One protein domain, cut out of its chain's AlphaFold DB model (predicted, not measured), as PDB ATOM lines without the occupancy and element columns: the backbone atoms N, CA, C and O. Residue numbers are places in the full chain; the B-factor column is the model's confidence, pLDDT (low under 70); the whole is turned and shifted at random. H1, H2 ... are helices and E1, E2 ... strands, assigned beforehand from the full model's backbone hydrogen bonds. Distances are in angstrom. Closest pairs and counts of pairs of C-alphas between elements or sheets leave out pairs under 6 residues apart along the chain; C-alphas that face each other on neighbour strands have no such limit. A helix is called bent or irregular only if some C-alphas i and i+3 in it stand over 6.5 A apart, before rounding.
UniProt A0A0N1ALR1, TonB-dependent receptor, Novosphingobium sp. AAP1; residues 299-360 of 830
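What this domain is: This is residues 299 to 360 of the 830 residues of the protein "TonB-dependent receptor" of Novosphingobium sp. AAP1 (UniProt A0A0N1ALR1). At one end of an elongated domain, a small hairpin of two short strands, E1 and E2, has the irregular helix H1 packed over it, chiefly at E1. The other end is made by a long loop, residues 334 to 348, which leads from the short strand E3 to the second helix, H2. The printed part has 62 residues with two named helices and three named strands, in the order E1, E2, H1, E3, H2; E1 and E2 make an antiparallel sheet. The class is mixed, helices and strands, with under half of the residues in named elements. The whole is compact, with a radius of gyration of the C-alphas of 12.1 A and spans of 36 by 18 by 18 A.

Where its parts are: E1 is residues 299 to 301, 7.0 A long, beginning at C-alpha 299 (129.777, 85.562, 91.220). E2 is residues 307 to 309, 6.9 A. H1 is residues 318 to 327, 11.8 A, and is irregular: C-alphas 322 and 325 are 8.3 A apart. E3 is residues 331 to 333, 6.8 A. H2 is residues 349 to 355, 10.1 A, ending at C-alpha 355 (134.425, 97.292, 100.043).

How they stand to each other: E1 and E2 form a hairpin, antiparallel at 146 degrees, with N 308 and O 300 within hydrogen-bond range at 2.8 A. The closest C-alphas of E1 and H1, Ile 300 and Ala 324, are 5.2 A apart. E2 and H1 are near each other, with 6 pairs of C-alphas within 10 A. The closest C-alphas of H1 and E3, Arg 322 and Ser 331, are 7.6 A apart. E3 pairs with no named strand. H1 and H2 are close but not clearly touching, about perpendicular at 77 degrees; their closest C-alphas, Asn 325 and Asn 355, are 6.9 A apart. E3 and H2 are apart. In H2 every O i to N i+4 pair is within hydrogen-bond range; in H1, 4 of 6 are.

The domain as a whole: The two farthest C-alphas, Asp 313 and Ser 345, are 36.0 A apart. The printed part has no cut. The link from E3 to H2 is long. The mean pLDDT of the printed part is 90.8; residues 337 and 339 are under 70.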
ATOM      1  N   TYR A 299     129.636  84.281  91.889       95.75
ATOM      2  CA  TYR A 299     129.777  85.562  91.220       95.75
ATOM      3  C   TYR A 299     130.731  86.490  91.964       95.75
ATOM      4  O   TYR A 299     130.727  86.523  93.196       95.75
ATOM      5  N   ILE A 300     131.486  87.272  91.199       96.56
ATOM      6  CA  ILE A 300     132.293  88.396  91.686       96.56
ATOM      7  C   ILE A 300     131.940  89.662  90.909       96.56
ATOM      8  O   ILE A 300     131.407  89.586  89.801       96.56
ATOM      9  N   THR A 301     132.311  90.811  91.450       96.94
ATOM     10  CA  THR A 301     132.335  92.083  90.730       96.94
ATOM     11  C   THR A 301     133.735  92.303  90.155       96.94
ATOM     12  O   THR A 301     134.695  92.460  90.912       96.94
ATOM     13  N   ASP A 302     133.866  92.322  88.826       96.12
ATOM     14  CA  ASP A 302     135.145  92.558  88.147       96.12
ATOM     15  C   ASP A 302     135.630  94.018  88.279       96.12
ATOM     16  O   ASP A 302     134.917  94.908  88.748       96.12
ATOM     17  N   LYS A 303     136.849  94.293  87.802       94.69
ATOM     18  CA  LYS A 303     137.461  95.638  87.789       94.69
ATOM     19  C   LYS A 303     136.656  96.723  87.057       94.69
ATOM     20  O   LYS A 303     136.933  97.903  87.242       94.69
ATOM     21  N   ASN A 304     135.706  96.339  86.205       95.50
ATOM     22  CA  ASN A 304     134.847  97.250  85.453       95.50
ATOM     23  C   ASN A 304     133.465  97.416  86.113       95.50
ATOM     24  O   ASN A 304     132.625  98.139  85.581       95.50
ATOM     25  N   GLY A 305     133.217  96.757  87.249       93.69
ATOM     26  CA  GLY A 305     131.931  96.770  87.942       93.69
ATOM     27  C   GLY A 305     130.923  95.742  87.422       93.69
ATOM     28  O   GLY A 305     129.758  95.796  87.813       93.69
ATOM     29  N   ASN A 306     131.327  94.814  86.549       96.38
ATOM     30  CA  ASN A 306     130.429  93.791  86.018       96.38
ATOM     31  C   ASN A 306     130.334  92.594  86.964       96.38
ATOM     32  O   ASN A 306     131.340  92.142  87.509       96.38
ATOM     33  N   LEU A 307     129.140  92.015  87.072       96.19
ATOM     34  CA  LEU A 307     128.937  90.748  87.763       96.19
ATOM     35  C   LEU A 307     129.373  89.581  86.859       96.19
ATOM     36  O   LEU A 307     128.775  89.354  85.806       96.19
ATOM     37  N   VAL A 308     130.395  88.831  87.271       96.25
ATOM     38  CA  VAL A 308     131.003  87.733  86.499       96.25
ATOM     39  C   VAL A 308     130.815  86.409  87.226       96.25
ATOM     40  O   VAL A 308     131.110  86.315  88.414       96.25
ATOM     41  N   ASN A 309     130.344  85.379  86.516       96.19
ATOM     42  CA  ASN A 309     130.227  84.019  87.047       96.19
ATOM     43  C   ASN A 309     131.563  83.267  86.933       96.19
ATOM     44  O   ASN A 309     131.843  82.664  85.902       96.19
ATOM     45  N   ILE A 310     132.341  83.250  88.011       94.25
ATOM     46  CA  ILE A 310     133.654  82.582  88.096       94.25
ATOM     47  C   ILE A 310     133.555  81.064  88.287       94.25
ATOM     48  O   ILE A 310     134.559  80.364  88.329       94.25
ATOM     49  N   ALA A 311     132.340  80.538  88.448       90.62
ATOM     50  CA  ALA A 311     132.092  79.103  88.530       90.62
ATOM     51  C   ALA A 311     131.739  78.485  87.166       90.62
ATOM     52  O   ALA A 311     131.610  77.263  87.076       90.62
ATOM     53  N   ALA A 312     131.545  79.305  86.125       91.12
ATOM     54  CA  ALA A 312     131.061  78.859  84.818       91.12
ATOM     55  C   ALA A 312     131.992  77.827  84.163       91.12
ATOM     56  O   ALA A 312     131.515  76.823  83.634       91.12
ATOM     57  N   ASP A 313     133.304  78.035  84.289       87.69
ATOM     58  CA  ASP A 313     134.333  77.206  83.653       87.69
ATOM     59  C   ASP A 313     134.838  76.072  84.565       87.69
ATOM     60  O   ASP A 313     135.787  75.359  84.245       87.69
ATOM     61  N   GLY A 314     134.188  75.871  85.718       89.06
ATOM     62  CA  GLY A 314     134.497  74.796  86.662       89.06
ATOM     63  C   GLY A 314     135.665  75.077  87.615       89.06
ATOM     64  O   GLY A 314     135.816  74.344  88.592       89.06
ATOM     65  N   MET A 315     136.464  76.118  87.369       92.06
ATOM     66  CA  MET A 315     137.578  76.543  88.220       92.06
ATOM     67  C   MET A 315     137.778  78.056  88.150       92.06
ATOM     68  O   MET A 315     137.525  78.670  87.121       92.06
ATOM     69  N   ILE A 316     138.324  78.623  89.222       94.25
ATOM     70  CA  ILE A 316     138.682  80.032  89.343       94.25
ATOM     71  C   ILE A 316     140.109  80.230  88.834       94.25
ATOM     72  O   ILE A 316     141.089  79.718  89.400       94.25
ATOM     73  N   THR A 317     140.241  81.019  87.778       92.94
ATOM     74  CA  THR A 317     141.535  81.482  87.285       92.94
ATOM     75  C   THR A 317     142.133  82.514  88.241       92.94
ATOM     76  O   THR A 317     141.441  83.216  88.983       92.94
ATOM     77  N   ARG A 318     143.457  82.662  88.213       91.50
ATOM     78  CA  ARG A 318     144.130  83.681  89.030       91.50
ATOM     79  C   ARG A 318     143.680  85.107  88.668       91.50
ATOM     80  O   ARG A 318     143.545  85.958  89.546       91.50
ATOM     81  N   ALA A 319     143.406  85.352  87.386       91.88
ATOM     82  CA  ALA A 319     142.922  86.636  86.891       91.88
ATOM     83  C   ALA A 319     141.540  86.988  87.460       91.88
ATOM     84  O   ALA A 319     141.347  88.109  87.925       91.88
ATOM     85  N   GLU A 320     140.607  86.035  87.489       94.38
ATOM     86  CA  GLU A 320     139.292  86.225  88.110       94.38
ATOM     87  C   GLU A 320     139.413  86.489  89.608       94.38
ATOM     88  O   GLU A 320     138.832  87.445  90.119       94.38
ATOM     89  N   ALA A 321     140.230  85.699  90.312       94.44
ATOM     90  CA  ALA A 321     140.423  85.885  91.743       94.44
ATOM     91  C   ALA A 321     140.996  87.270  92.089       94.44
ATOM     92  O   ALA A 321     140.622  87.835  93.113       94.44
ATOM     93  N   ARG A 322     141.864  87.844  91.243       92.81
ATOM     94  CA  ARG A 322     142.373  89.221  91.398       92.81
ATOM     95  C   ARG A 322     141.372  90.287  90.938       92.81
ATOM     96  O   ARG A 322     141.373  91.387  91.478       92.81
ATOM     97  N   ALA A 323     140.514  89.977  89.967       95.31
ATOM     98  CA  ALA A 323     139.510  90.907  89.456       95.31
ATOM     99  C   ALA A 323     138.362  91.168  90.441       95.31
ATOM    100  O   ALA A 323     137.709  92.202  90.314       95.31
ATOM    101  N   ALA A 324     138.130  90.269  91.400       95.56
ATOM    102  CA  ALA A 324     137.066  90.393  92.392       95.56
ATOM    103  C   ALA A 324     137.130  91.707  93.184       95.56
ATOM    104  O   ALA A 324     138.179  92.345  93.304       95.56
ATOM    105  N   ASN A 325     135.998  92.097  93.764       95.31
ATOM    106  CA  ASN A 325     135.822  93.306  94.558       95.31
ATOM    107  C   ASN A 325     136.273  94.574  93.812       95.31
ATOM    108  O   ASN A 325     136.901  95.457  94.402       95.31
ATOM    109  N   GLY A 326     136.007  94.652  92.503       94.56
ATOM    110  CA  GLY A 326     136.432  95.788  91.684       94.56
ATOM    111  C   GLY A 326     137.945  95.844  91.453       94.56
ATOM    112  O   GLY A 326     138.509  96.930  91.354       94.56
ATOM    113  N   GLY A 327     138.618  94.692  91.399       92.81
ATOM    114  CA  GLY A 327     140.072  94.582  91.242       92.81
ATOM    115  C   GLY A 327     140.866  94.581  92.552       92.81
ATOM    116  O   GLY A 327     142.091  94.665  92.515       92.81
ATOM    117  N   LYS A 328     140.195  94.499  93.708       91.38
ATOM    118  CA  LYS A 328     140.858  94.381  95.019       91.38
ATOM    119  C   LYS A 328     141.236  92.935  95.363       91.38
ATOM    120  O   LYS A 328     142.118  92.733  96.187       91.38
ATOM    121  N   GLY A 329     140.598  91.953  94.727       93.50
ATOM    122  CA  GLY A 329     140.910  90.529  94.819       93.50
ATOM    123  C   GLY A 329     140.095  89.736  95.849       93.50
ATOM    124  O   GLY A 329     139.293  90.284  96.604       93.50
ATOM    125  N   LEU A 330     140.294  88.413  95.850       94.25
ATOM    126  CA  LEU A 330     139.784  87.462  96.853       94.25
ATOM    127  C   LEU A 330     140.818  87.120  97.939       94.25
ATOM    128  O   LEU A 330     140.450  86.575  98.975       94.25
ATOM    129  N   SER A 331     142.098  87.425  97.699       91.31
ATOM    130  CA  SER A 331     143.165  87.351  98.700       91.31
ATOM    131  C   SER A 331     143.641  88.769  99.000       91.31
ATOM    132  O   SER A 331     144.228  89.408  98.125       91.31
ATOM    133  N   ILE A 332     143.310  89.303 100.179       86.75
ATOM    134  CA  ILE A 332     143.543  90.719 100.503       86.75
ATOM    135  C   ILE A 332     144.723  90.872 101.454       86.75
ATOM    136  O   ILE A 332     144.751  90.258 102.522       86.75
ATOM    137  N   PHE A 333     145.657  91.749 101.084       86.88
ATOM    138  CA  PHE A 333     146.825  92.081 101.890       86.88
ATOM    139  C   PHE A 333     146.546  93.210 102.891       86.88
ATOM    140  O   PHE A 333     146.397  94.374 102.520       86.88
ATOM    141  N   GLY A 334     146.532  92.870 104.174       80.06
ATOM    142  CA  GLY A 334     146.334  93.765 105.302       80.06
ATOM    143  C   GLY A 334     144.964  94.442 105.299       80.06
ATOM    144  O   GLY A 334     144.109  94.172 104.463       80.06
ATOM    145  N   SER A 335     144.754  95.381 106.221       70.50
ATOM    146  CA  SER A 335     143.525  96.189 106.276       70.50
ATOM    147  C   SER A 335     143.573  97.453 105.399       70.50
ATOM    148  O   SER A 335     142.832  98.405 105.657       70.50
ATOM    149  N   PHE A 336     144.407  97.468 104.344       78.56
ATOM    150  CA  PHE A 336     144.653  98.649 103.503       78.56
ATOM    151  C   PHE A 336     143.364  99.296 102.974       78.56
ATOM    152  O   PHE A 336     143.235 100.519 103.000       78.56
ATOM    153  N   GLY A 337     142.378  98.506 102.536       65.88
ATOM    154  CA  GLY A 337     141.103  99.051 102.049       65.88
ATOM    155  C   GLY A 337     140.031  99.269 103.117       65.88
ATOM    156  O   GLY A 337     138.928  99.684 102.772       65.88
ATOM    157  N   CYS A 338     140.346  99.047 104.395       81.62
ATOM    158  CA  CYS A 338     139.509  99.434 105.537       81.62
ATOM    159  C   CYS A 338     140.049 100.655 106.295       81.62
ATOM    160  O   CYS A 338     139.581 100.953 107.390       81.62
ATOM    161  N   GLY A 339     141.029 101.366 105.725       68.38
ATOM    162  CA  GLY A 339     141.638 102.537 106.358       68.38
ATOM    163  C   GLY A 339     142.568 102.201 107.530       68.38
ATOM    164  O   GLY A 339     142.939 103.102 108.279       68.38
ATOM    165  N   GLY A 340     142.944 100.928 107.692       70.69
ATOM    166  CA  GLY A 340     143.946 100.477 108.656       70.69
ATOM    167  C   GLY A 340     145.261 100.078 107.977       70.69
ATOM    168  O   GLY A 340     145.346  99.963 106.755       70.69
ATOM    169  N   GLY A 341     146.315  99.880 108.773       82.25
ATOM    170  CA  GLY A 341     147.622  99.434 108.276       82.25
ATOM    171  C   GLY A 341     147.633  97.979 107.777       82.25
ATOM    172  O   GLY A 341     146.601  97.337 107.587       82.25
ATOM    173  N   ILE A 342     148.826  97.407 107.627       87.81
ATOM    174  CA  ILE A 342     149.037  96.034 107.122       87.81
ATOM    175  C   ILE A 342     148.672  94.905 108.113       87.81
ATOM    176  O   ILE A 342     148.898  93.733 107.817       87.81
ATOM    177  N   GLY A 343     148.125  95.247 109.283       88.12
ATOM    178  CA  GLY A 343     147.663  94.300 110.305       88.12
ATOM    179  C   GLY A 343     146.159  94.003 110.239       88.12
ATOM    180  O   GLY A 343     145.430  94.582 109.433       88.12
ATOM    181  N   ALA A 344     145.688  93.124 111.130       88.25
ATOM    182  CA  ALA A 344     144.302  92.640 111.163       88.25
ATOM    183  C   ALA A 344     143.296  93.568 111.889       88.25
ATOM    184  O   ALA A 344     142.085  93.434 111.725       88.25
ATOM    185  N   SER A 345     143.754  94.543 112.681       85.81
ATOM    186  CA  SER A 345     142.866  95.350 113.537       85.81
ATOM    187  C   SER A 345     141.970  96.341 112.783       85.81
ATOM    188  O   SER A 345     140.963  96.782 113.335       85.81
ATOM    189  N   GLY A 346     142.300  96.699 111.540       87.50
ATOM    190  CA  GLY A 346     141.512  97.653 110.750       87.50
ATOM    191  C   GLY A 346     140.240  97.073 110.121       87.50
ATOM    192  O   GLY A 346     139.429  97.824 109.586       87.50
ATOM    193  N   TRP A 347     140.043  95.756 110.160       91.81
ATOM    194  CA  TRP A 347     138.893  95.108 109.531       91.81
ATOM    195  C   TRP A 347     137.622  95.229 110.373       91.81
ATOM    196  O   TRP A 347     137.643  95.003 111.575       91.81
ATOM    197  N   THR A 348     136.494  95.558 109.740       93.75
ATOM    198  CA  THR A 348     135.180  95.664 110.399       93.75
ATOM    199  C   THR A 348     134.081  95.113 109.498       93.75
ATOM    200  O   THR A 348     134.223  95.126 108.272       93.75
ATOM    201  N   ASP A 349     132.946  94.714 110.081       96.38
ATOM    202  CA  ASP A 349     131.763  94.283 109.318       96.38
ATOM    203  C   ASP A 349     131.335  95.333 108.278       96.38
ATOM    204  O   ASP A 349     130.992  95.000 107.144       96.38
ATOM    205  N   ALA A 350     131.351  96.614 108.668       95.56
ATOM    206  CA  ALA A 350     130.963  97.724 107.803       95.56
ATOM    207  C   ALA A 350     131.920  97.868 106.614       95.56
ATOM    208  O   ALA A 350     131.466  98.034 105.482       95.56
ATOM    209  N   CYS A 351     133.231  97.752 106.853       93.94
ATOM    210  CA  CYS A 351     134.208  97.790 105.775       93.94
ATOM    211  C   CYS A 351     134.033  96.619 104.806       93.94
ATOM    212  O   CYS A 351     133.994  96.844 103.598       93.94
ATOM    213  N   LEU A 352     133.915  95.389 105.318       94.81
ATOM    214  CA  LEU A 352     133.776  94.190 104.490       94.81
ATOM    215  C   LEU A 352     132.551  94.288 103.577       94.81
ATOM    216  O   LEU A 352     132.670  94.107 102.369       94.81
ATOM    217  N   LYS A 353     131.403  94.695 104.126       95.88
ATOM    218  CA  LYS A 353     130.166  94.883 103.353       95.88
ATOM    219  C   LYS A 353     130.289  95.967 102.282       95.88
ATOM    220  O   LYS A 353     129.751  95.803 101.195       95.88
ATOM    221  N   ALA A 354     130.965  97.072 102.590       93.88
ATOM    222  CA  ALA A 354     131.079  98.201 101.670       93.88
ATOM    223  C   ALA A 354     132.124  97.977 100.567       93.88
ATOM    224  O   ALA A 354     131.939  98.431  99.442       93.88
ATOM    225  N   ASN A 355     133.236  97.317 100.893       92.25
ATOM    226  CA  ASN A 355     134.425  97.292 100.043       92.25
ATOM    227  C   ASN A 355     134.767  95.922  99.473       92.25
ATOM    228  O   ASN A 355     135.508  95.884  98.488       92.25
ATOM    229  N   TYR A 356     134.281  94.848 100.101       94.88
ATOM    230  CA  TYR A 356     134.662  93.473  99.799       94.88
ATOM    231  C   TYR A 356     133.477  92.480  99.793       94.88
ATOM    232  O   TYR A 356     133.581  91.401 100.386       94.88
ATOM    233  N   PRO A 357     132.337  92.810  99.154       95.19
ATOM    234  CA  PRO A 357     131.138  91.972  99.200       95.19
ATOM    235  C   PRO A 357     131.334  90.573  98.589       95.19
ATOM    236  O   PRO A 357     130.640  89.644  98.994       95.19
ATOM    237  N   ASP A 358     132.292  90.387  97.674       96.00
ATOM    238  CA  ASP A 358     132.529  89.096  97.011       96.00
ATOM    239  C   ASP A 358     133.181  88.050  97.938       96.00
ATOM    240  O   ASP A 358     133.273  86.869  97.588       96.00
ATOM    241  N   LEU A 359     133.649  88.471  99.121       95.62
ATOM    242  CA  LEU A 359     134.198  87.575 100.139       95.62
ATOM    243  C   LEU A 359     133.114  86.945 101.027       95.62
ATOM    244  O   LEU A 359     133.413  86.014 101.774       95.62
ATOM    245  N   ALA A 360     131.878  87.443 100.978       97.12
ATOM    246  CA  ALA A 360     130.811  86.945 101.829       97.12
ATOM    247  C   ALA A 360     130.364  85.533 101.412       97.12
ATOM    248  O   ALA A 360     130.232  85.209 100.228       97.12
TER     249      ALA A 360